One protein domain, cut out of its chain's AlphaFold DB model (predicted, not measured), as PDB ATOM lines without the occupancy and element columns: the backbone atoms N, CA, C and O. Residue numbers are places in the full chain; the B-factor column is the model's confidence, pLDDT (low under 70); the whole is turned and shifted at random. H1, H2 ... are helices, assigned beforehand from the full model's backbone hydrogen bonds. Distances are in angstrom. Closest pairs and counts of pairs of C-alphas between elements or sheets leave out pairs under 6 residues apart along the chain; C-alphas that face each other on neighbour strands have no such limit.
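AT A GLANCE: This is residues 13 to 66 of the 151 residues of the protein "FAD-dependent thymidylate synthase" of Caldilineales bacterium (UniProt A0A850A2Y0). This domain has little regular structure: helix H1 stands in the middle, and the short helix H2 starts beside it and points away crosswise. Residues 41 to 52 loop from H1 to H2, residues 60 to 66 fold back toward H1, and residues 13 to 18 stick out. The 54 printed residues include two named helices, H1 then H2, and no named strand; the class is all helix, with 20 residues in named elements. The whole is compact, with a radius of gyration of the C-alphas of 10.5 A, yet elongated, spanning 32 by 19 by 17 A.

IN THESE COORDINATES: H1, residues 28 to 40, begins at C-alpha 28 (36.796, -23.721, 7.256) and is 18.5 A long. H2, residues 53 to 59, ends at C-alpha 59 (40.190, -11.182, 23.911).

HOW THE PARTS SIT: H1 touches H2 with residues 30 to 34 alone; the closest C-alphas, of Glu 34 and Ile 54, are 6.2 A apart. Their lines are about perpendicular, at 78 degrees. In H1 and H2 every O i to N i+4 pair is within hydrogen-bond range.

THE WHOLE: The C-alphas farthest apart, of Gly 14 and Glu 60, are 32.9 A apart. The printed part has no cut; the link from H1 to H2 is long. No printed residue is under 70 in pLDDT.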
ATOM      1  N   PRO A  13      38.684 -34.758   3.622       92.31
ATOM      2  CA  PRO A  13      37.616 -34.995   2.643       92.31
ATOM      3  C   PRO A  13      36.452 -35.824   3.202       92.31
ATOM      4  O   PRO A  13      35.325 -35.698   2.743       92.31
ATOM      5  N   GLY A  14      36.707 -36.638   4.226       95.00
ATOM      6  CA  GLY A  14      35.695 -37.456   4.897       95.00
ATOM      7  C   GLY A  14      34.800 -36.723   5.903       95.00
ATOM      8  O   GLY A  14      34.006 -37.387   6.555       95.00
ATOM      9  N   ILE A  15      34.928 -35.400   6.085       92.56
ATOM     10  CA  ILE A  15      34.035 -34.648   6.985       92.56
ATOM     11  C   ILE A  15      32.636 -34.581   6.352       92.56
ATOM     12  O   ILE A  15      32.511 -33.945   5.294       92.56
ATOM     13  N   PRO A  16      31.597 -35.163   6.992       93.81
ATOM     14  CA  PRO A  16      30.232 -35.151   6.473       93.81
ATOM     15  C   PRO A  16      29.714 -33.735   6.211       93.81
ATOM     16  O   PRO A  16      30.108 -32.776   6.880       93.81
ATOM     17  N   ALA A  17      28.824 -33.599   5.228       89.62
ATOM     18  CA  ALA A  17      28.257 -32.305   4.850       89.62
ATOM     19  C   ALA A  17      27.381 -31.692   5.958       89.62
ATOM     20  O   ALA A  17      27.301 -30.472   6.068       89.62
ATOM     21  N   ASP A  18      26.763 -32.530   6.788       92.00
ATOM     22  CA  ASP A  18      25.891 -32.161   7.906       92.00
ATOM     23  C   ASP A  18      26.640 -31.946   9.232       92.00
ATOM     24  O   ASP A  18      26.043 -31.500  10.214       92.00
ATOM     25  N   HIS A  19      27.949 -32.212   9.272       94.00
ATOM     26  CA  HIS A  19      28.759 -32.049  10.476       94.00
ATOM     27  C   HIS A  19      28.711 -30.588  10.984       94.00
ATOM     28  O   HIS A  19      28.875 -29.675  10.170       94.00
ATOM     29  N   PRO A  20      28.590 -30.318  12.305       92.31
ATOM     30  CA  PRO A  20      28.474 -28.954  12.848       92.31
ATOM     31  C   PRO A  20      29.568 -27.981  12.387       92.31
ATOM     32  O   PRO A  20      29.315 -26.809  12.139       92.31
ATOM     33  N   LEU A  21      30.786 -28.489  12.184       92.88
ATOM     34  CA  LEU A  21      31.920 -27.771  11.586       92.88
ATOM     35  C   LEU A  21      31.610 -27.089  10.231       92.88
ATOM     36  O   LEU A  21      32.258 -26.114   9.864       92.88
ATOM     37  N   ARG A  22      30.637 -27.590   9.465       91.81
ATOM     38  CA  ARG A  22      30.203 -27.013   8.181       91.81
ATOM     39  C   ARG A  22      29.163 -25.898   8.341       91.81
ATOM     40  O   ARG A  22      28.834 -25.252   7.356       91.81
ATOM     41  N   GLN A  23      28.647 -25.681   9.552       91.50
ATOM     42  CA  GLN A  23      27.551 -24.746   9.838       91.50
ATOM     43  C   GLN A  23      28.036 -23.363  10.307       91.50
ATOM     44  O   GLN A  23      27.222 -22.471  10.532       91.50
ATOM     45  N   GLY A  24      29.348 -23.179  10.496       91.19
ATOM     46  CA  GLY A  24      29.917 -21.881  10.858       91.19
ATOM     47  C   GLY A  24      29.889 -20.876   9.699       91.19
ATOM     48  O   GLY A  24      29.728 -21.248   8.537       91.19
ATOM     49  N   GLN A  25      30.030 -19.592  10.030       92.62
ATOM     50  CA  GLN A  25      29.897 -18.477   9.077       92.62
ATOM     51  C   GLN A  25      31.232 -17.996   8.483       92.62
ATOM     52  O   GLN A  25      31.225 -17.105   7.635       92.62
ATOM     53  N   GLY A  26      32.359 -18.542   8.946       93.00
ATOM     54  CA  GLY A  26      33.699 -18.127   8.540       93.00
ATOM     55  C   GLY A  26      34.333 -19.047   7.502       93.00
ATOM     56  O   GLY A  26      33.669 -19.852   6.839       93.00
ATOM     57  N   THR A  27      35.656 -18.955   7.383       95.81
ATOM     58  CA  THR A  27      36.443 -19.955   6.650       95.81
ATOM     59  C   THR A  27      36.333 -21.328   7.319       95.81
ATOM     60  O   THR A  27      35.906 -21.459   8.468       95.81
ATOM     61  N   PHE A  28      36.757 -22.394   6.632       95.81
ATOM     62  CA  PHE A  28      36.796 -23.721   7.256       95.81
ATOM     63  C   PHE A  28      37.631 -23.725   8.549       95.81
ATOM     64  O   PHE A  28      37.263 -24.361   9.534       95.81
ATOM     65  N   GLN A  29      38.748 -23.003   8.544       97.75
ATOM     66  CA  GLN A  29      39.680 -22.901   9.656       97.75
ATOM     67  C   GLN A  29      39.050 -22.126  10.819       97.75
ATOM     68  O   GLN A  29      39.145 -22.561  11.962       97.75
ATOM     69  N   GLU A  30      38.326 -21.041  10.546       97.62
ATOM     70  CA  GLU A  30      37.549 -20.332  11.569       97.62
ATOM     71  C   GLU A  30      36.446 -21.210  12.152       97.62
ATOM     72  O   GLU A  30      36.277 -21.268  13.369       97.62
ATOM     73  N   ASN A  31      35.750 -21.969  11.308       97.25
ATOM     74  CA  ASN A  31      34.744 -22.906  11.781       97.25
ATOM     75  C   ASN A  31      35.371 -24.008  12.649       97.25
ATOM     76  O   ASN A  31      34.743 -24.446  13.610       97.25
ATOM     77  N   LEU A  32      36.603 -24.447  12.356       97.56
ATOM     78  CA  LEU A  32      37.345 -25.410  13.181       97.56
ATOM     79  C   LEU A  32      37.663 -24.841  14.561       97.56
ATOM     80  O   LEU A  32      37.480 -25.532  15.563       97.56
ATOM     81  N   ILE A  33      38.073 -23.578  14.612       97.69
ATOM     82  CA  ILE A  33      38.339 -22.847  15.853       97.69
ATOM     83  C   ILE A  33      37.046 -22.663  16.664       97.69
ATOM     84  O   ILE A  33      37.010 -22.945  17.863       97.69
ATOM     85  N   GLU A  34      35.959 -22.230  16.017       97.56
ATOM     86  CA  GLU A  34      34.649 -22.092  16.657       97.56
ATOM     87  C   GLU A  34      34.155 -23.443  17.190       97.56
ATOM     88  O   GLU A  34      33.725 -23.532  18.342       97.56
ATOM     89  N   PHE A  35      34.262 -24.502  16.386       97.00
ATOM     90  CA  PHE A  35      33.862 -25.851  16.767       97.00
ATOM     91  C   PHE A  35      34.660 -26.357  17.968       97.00
ATOM     92  O   PHE A  35      34.049 -26.842  18.919       97.00
ATOM     93  N   ALA A  36      35.986 -26.178  17.983       96.81
ATOM     94  CA  ALA A  36      36.827 -26.537  19.123       96.81
ATOM     95  C   ALA A  36      36.340 -25.865  20.416       96.81
ATOM     96  O   ALA A  36      36.077 -26.542  21.411       96.81
ATOM     97  N   GLY A  37      36.092 -24.551  20.379       95.88
ATOM     98  CA  GLY A  37      35.540 -23.837  21.530       95.88
ATOM     99  C   GLY A  37      34.150 -24.335  21.924       95.88
ATOM    100  O   GLY A  37      33.860 -24.550  23.102       95.88
ATOM    101  N   ARG A  38      33.266 -24.563  20.953       95.94
ATOM    102  CA  ARG A  38      31.899 -25.013  21.228       95.94
ATOM    103  C   ARG A  38      31.829 -26.421  21.790       95.94
ATOM    104  O   ARG A  38      30.967 -26.647  22.637       95.94
ATOM    105  N   VAL A  39      32.721 -27.324  21.390       95.12
ATOM    106  CA  VAL A  39      32.846 -28.659  21.989       95.12
ATOM    107  C   VAL A  39      33.218 -28.539  23.468       95.12
ATOM    108  O   VAL A  39      32.550 -29.150  24.304       95.12
ATOM    109  N   CYS A  40      34.184 -27.681  23.817       91.88
ATOM    110  CA  CYS A  40      34.560 -27.427  25.213       91.88
ATOM    111  C   CYS A  40      33.379 -26.914  26.057       91.88
ATOM    112  O   CYS A  40      33.210 -27.318  27.207       91.88
ATOM    113  N   TYR A  41      32.511 -26.082  25.469       90.44
ATOM    114  CA  TYR A  41      31.306 -25.560  26.125       90.44
ATOM    115  C   TYR A  41      30.045 -26.421  25.936       90.44
ATOM    116  O   TYR A  41      28.971 -26.003  26.372       90.44
ATOM    117  N   ARG A  42      30.133 -27.587  25.274       94.25
ATOM    118  CA  ARG A  42      28.979 -28.437  24.905       94.25
ATOM    119  C   ARG A  42      27.854 -27.647  24.215       94.25
ATOM    120  O   ARG A  42      26.685 -27.722  24.587       94.25
ATOM    121  N   SER A  43      28.236 -26.813  23.255       94.56
ATOM    122  CA  SER A  43      27.367 -25.841  22.584       94.56
ATOM    123  C   SER A  43      27.528 -25.850  21.062       94.56
ATOM    124  O   SER A  43      27.272 -24.846  20.400       94.56
ATOM    125  N   ASP A  44      27.955 -26.975  20.500       93.12
ATOM    126  CA  ASP A  44      28.142 -27.213  19.065       93.12
ATOM    127  C   ASP A  44      26.846 -27.040  18.260       93.12
ATOM    128  O   ASP A  44      26.888 -26.526  17.148       93.12
ATOM    129  N   ALA A  45      25.680 -27.285  18.864       93.50
ATOM    130  CA  ALA A  45      24.380 -26.931  18.279       93.50
ATOM    131  C   ALA A  45      24.211 -25.424  17.969       93.50
ATOM    132  O   ALA A  45      23.305 -25.039  17.237       93.50
ATOM    133  N   LYS A  46      25.062 -24.556  18.535       94.81
ATOM    134  CA  LYS A  46      25.069 -23.107  18.288       94.81
ATOM    135  C   LYS A  46      26.131 -22.678  17.262       94.81
ATOM    136  O   LYS A  46      26.355 -21.472  17.136       94.81
ATOM    137  N   MET A  47      26.799 -23.603  16.562       95.81
ATOM    138  CA  MET A  47      27.730 -23.280  15.461       95.81
ATOM    139  C   MET A  47      27.129 -22.222  14.524       95.81
ATOM    140  O   MET A  47      25.941 -22.274  14.208       95.81
ATOM    141  N   GLY A  48      27.911 -21.203  14.165       93.75
ATOM    142  CA  GLY A  48      27.491 -20.126  13.265       93.75
ATOM    143  C   GLY A  48      26.516 -19.098  13.852       93.75
ATOM    144  O   GLY A  48      26.150 -18.157  13.160       93.75
ATOM    145  N   HIS A  49      26.093 -19.210  15.117       93.62
ATOM    146  CA  HIS A  49      25.107 -18.278  15.694       93.62
ATOM    147  C   HIS A  49      25.712 -16.975  16.242       93.62
ATOM    148  O   HIS A  49      24.970 -16.065  16.608       93.62
ATOM    149  N   ASN A  50      27.040 -16.885  16.377       91.88
ATOM    150  CA  ASN A  50      27.709 -15.706  16.929       91.88
ATOM    151  C   ASN A  50      28.954 -15.349  16.096       91.88
ATOM    152  O   ASN A  50      30.005 -15.952  16.323       91.88
ATOM    153  N   PRO A  51      28.879 -14.347  15.202       88.56
ATOM    154  CA  PRO A  51      30.011 -13.953  14.360       88.56
ATOM    155  C   PRO A  51      31.196 -13.394  15.166       88.56
ATOM    156  O   PRO A  51      32.330 -13.411  14.702       88.56
ATOM    157  N   GLY A  52      30.964 -12.931  16.400       92.88
ATOM    158  CA  GLY A  52      32.014 -12.449  17.300       92.88
ATOM    159  C   GLY A  52      32.646 -13.533  18.176       92.88
ATOM    160  O   GLY A  52      33.456 -13.194  19.037       92.88
ATOM    161  N   PHE A  53      32.276 -14.812  18.019       95.25
ATOM    162  CA  PHE A  53      32.691 -15.880  18.937       95.25
ATOM    163  C   PHE A  53      34.214 -15.994  19.064       95.25
ATOM    164  O   PHE A  53      34.729 -15.969  20.178       95.25
ATOM    165  N   ILE A  54      34.926 -16.087  17.936       95.94
ATOM    166  CA  ILE A  54      36.384 -16.281  17.912       95.94
ATOM    167  C   ILE A  54      37.091 -15.090  18.560       95.94
ATOM    168  O   ILE A  54      37.850 -15.266  19.510       95.94
ATOM    169  N   MET A  55      36.782 -13.871  18.110       94.69
ATOM    170  CA  MET A  55      37.395 -12.651  18.644       94.69
ATOM    171  C   MET A  55      37.100 -12.459  20.140       94.69
ATOM    172  O   MET A  55      37.960 -11.991  20.881       94.69
ATOM    173  N   ALA A  56      35.911 -12.841  20.617       95.06
ATOM    174  CA  ALA A  56      35.603 -12.807  22.046       95.06
ATOM    175  C   ALA A  56      36.530 -13.735  22.850       95.06
ATOM    176  O   ALA A  56      37.091 -13.305  23.853       95.06
ATOM    177  N   ARG A  57      36.751 -14.973  22.385       95.38
ATOM    178  CA  ARG A  57      37.653 -15.933  23.047       95.38
ATOM    179  C   ARG A  57      39.110 -15.483  23.027       95.38
ATOM    180  O   ARG A  57      39.777 -15.563  24.053       95.38
ATOM    181  N   VAL A  58      39.567 -14.935  21.900       93.88
ATOM    182  CA  VAL A  58      40.902 -14.331  21.778       93.88
ATOM    183  C   VAL A  58      41.089 -13.214  22.811       93.88
ATOM    184  O   VAL A  58      42.051 -13.232  23.571       93.88
ATOM    185  N   ARG A  59      40.131 -12.283  22.927       92.88
ATOM    186  CA  ARG A  59      40.190 -11.182  23.911       92.88
ATOM    187  C   ARG A  59      40.141 -11.645  25.365       92.88
ATOM    188  O   ARG A  59      40.675 -10.966  26.236       92.88
ATOM    189  N   GLU A  60      39.494 -12.772  25.631       93.62
ATOM    190  CA  GLU A  60      39.441 -13.403  26.955       93.62
ATOM    191  C   GLU A  60      40.718 -14.196  27.289       93.62
ATOM    192  O   GLU A  60      40.870 -14.657  28.417       93.62
ATOM    193  N   GLY A  61      41.644 -14.358  26.335       91.00
ATOM    194  CA  GLY A  61      42.858 -15.162  26.496       91.00
ATOM    195  C   GLY A  61      42.634 -16.672  26.348       91.00
ATOM    196  O   GLY A  61      43.548 -17.457  26.607       91.00
ATOM    197  N   HIS A  62      41.444 -17.097  25.916       92.00
ATOM    198  CA  HIS A  62      41.121 -18.491  25.593       92.00
ATOM    199  C   HIS A  62      41.601 -18.814  24.171       92.00
ATOM    200  O   HIS A  62      40.807 -18.987  23.247       92.00
ATOM    201  N   GLU A  63      42.919 -18.798  23.976       92.25
ATOM    202  CA  GLU A  63      43.556 -18.960  22.663       92.25
ATOM    203  C   GLU A  63      43.923 -20.415  22.325       92.25
ATOM    204  O   GLU A  63      44.371 -20.696  21.217       92.25
ATOM    205  N   ASP A  64      43.682 -21.367  23.227       95.12
ATOM    206  CA  ASP A  64      43.856 -22.802  22.962       95.12
ATOM    207  C   ASP A  64      43.043 -23.262  21.739       95.12
ATOM    208  O   ASP A  64      43.515 -24.052  20.923       95.12
ATOM    209  N   ILE A  65      41.857 -22.682  21.533       96.19
ATOM    210  CA  ILE A  65      41.012 -22.987  20.372       96.19
ATOM    211  C   ILE A  65      41.646 -22.577  19.035       96.19
ATOM    212  O   ILE A  65      41.357 -23.204  18.014       96.19
ATOM    213  N   VAL A  66      42.506 -21.546  19.004       97.00
ATOM    214  CA  VAL A  66      43.125 -21.095  17.744       97.00
ATOM    215  C   VAL A  66      44.301 -21.988  17.339       97.00
ATOM    216  O   VAL A  66      44.664 -22.036  16.163       97.00
TER     217      VAL A  66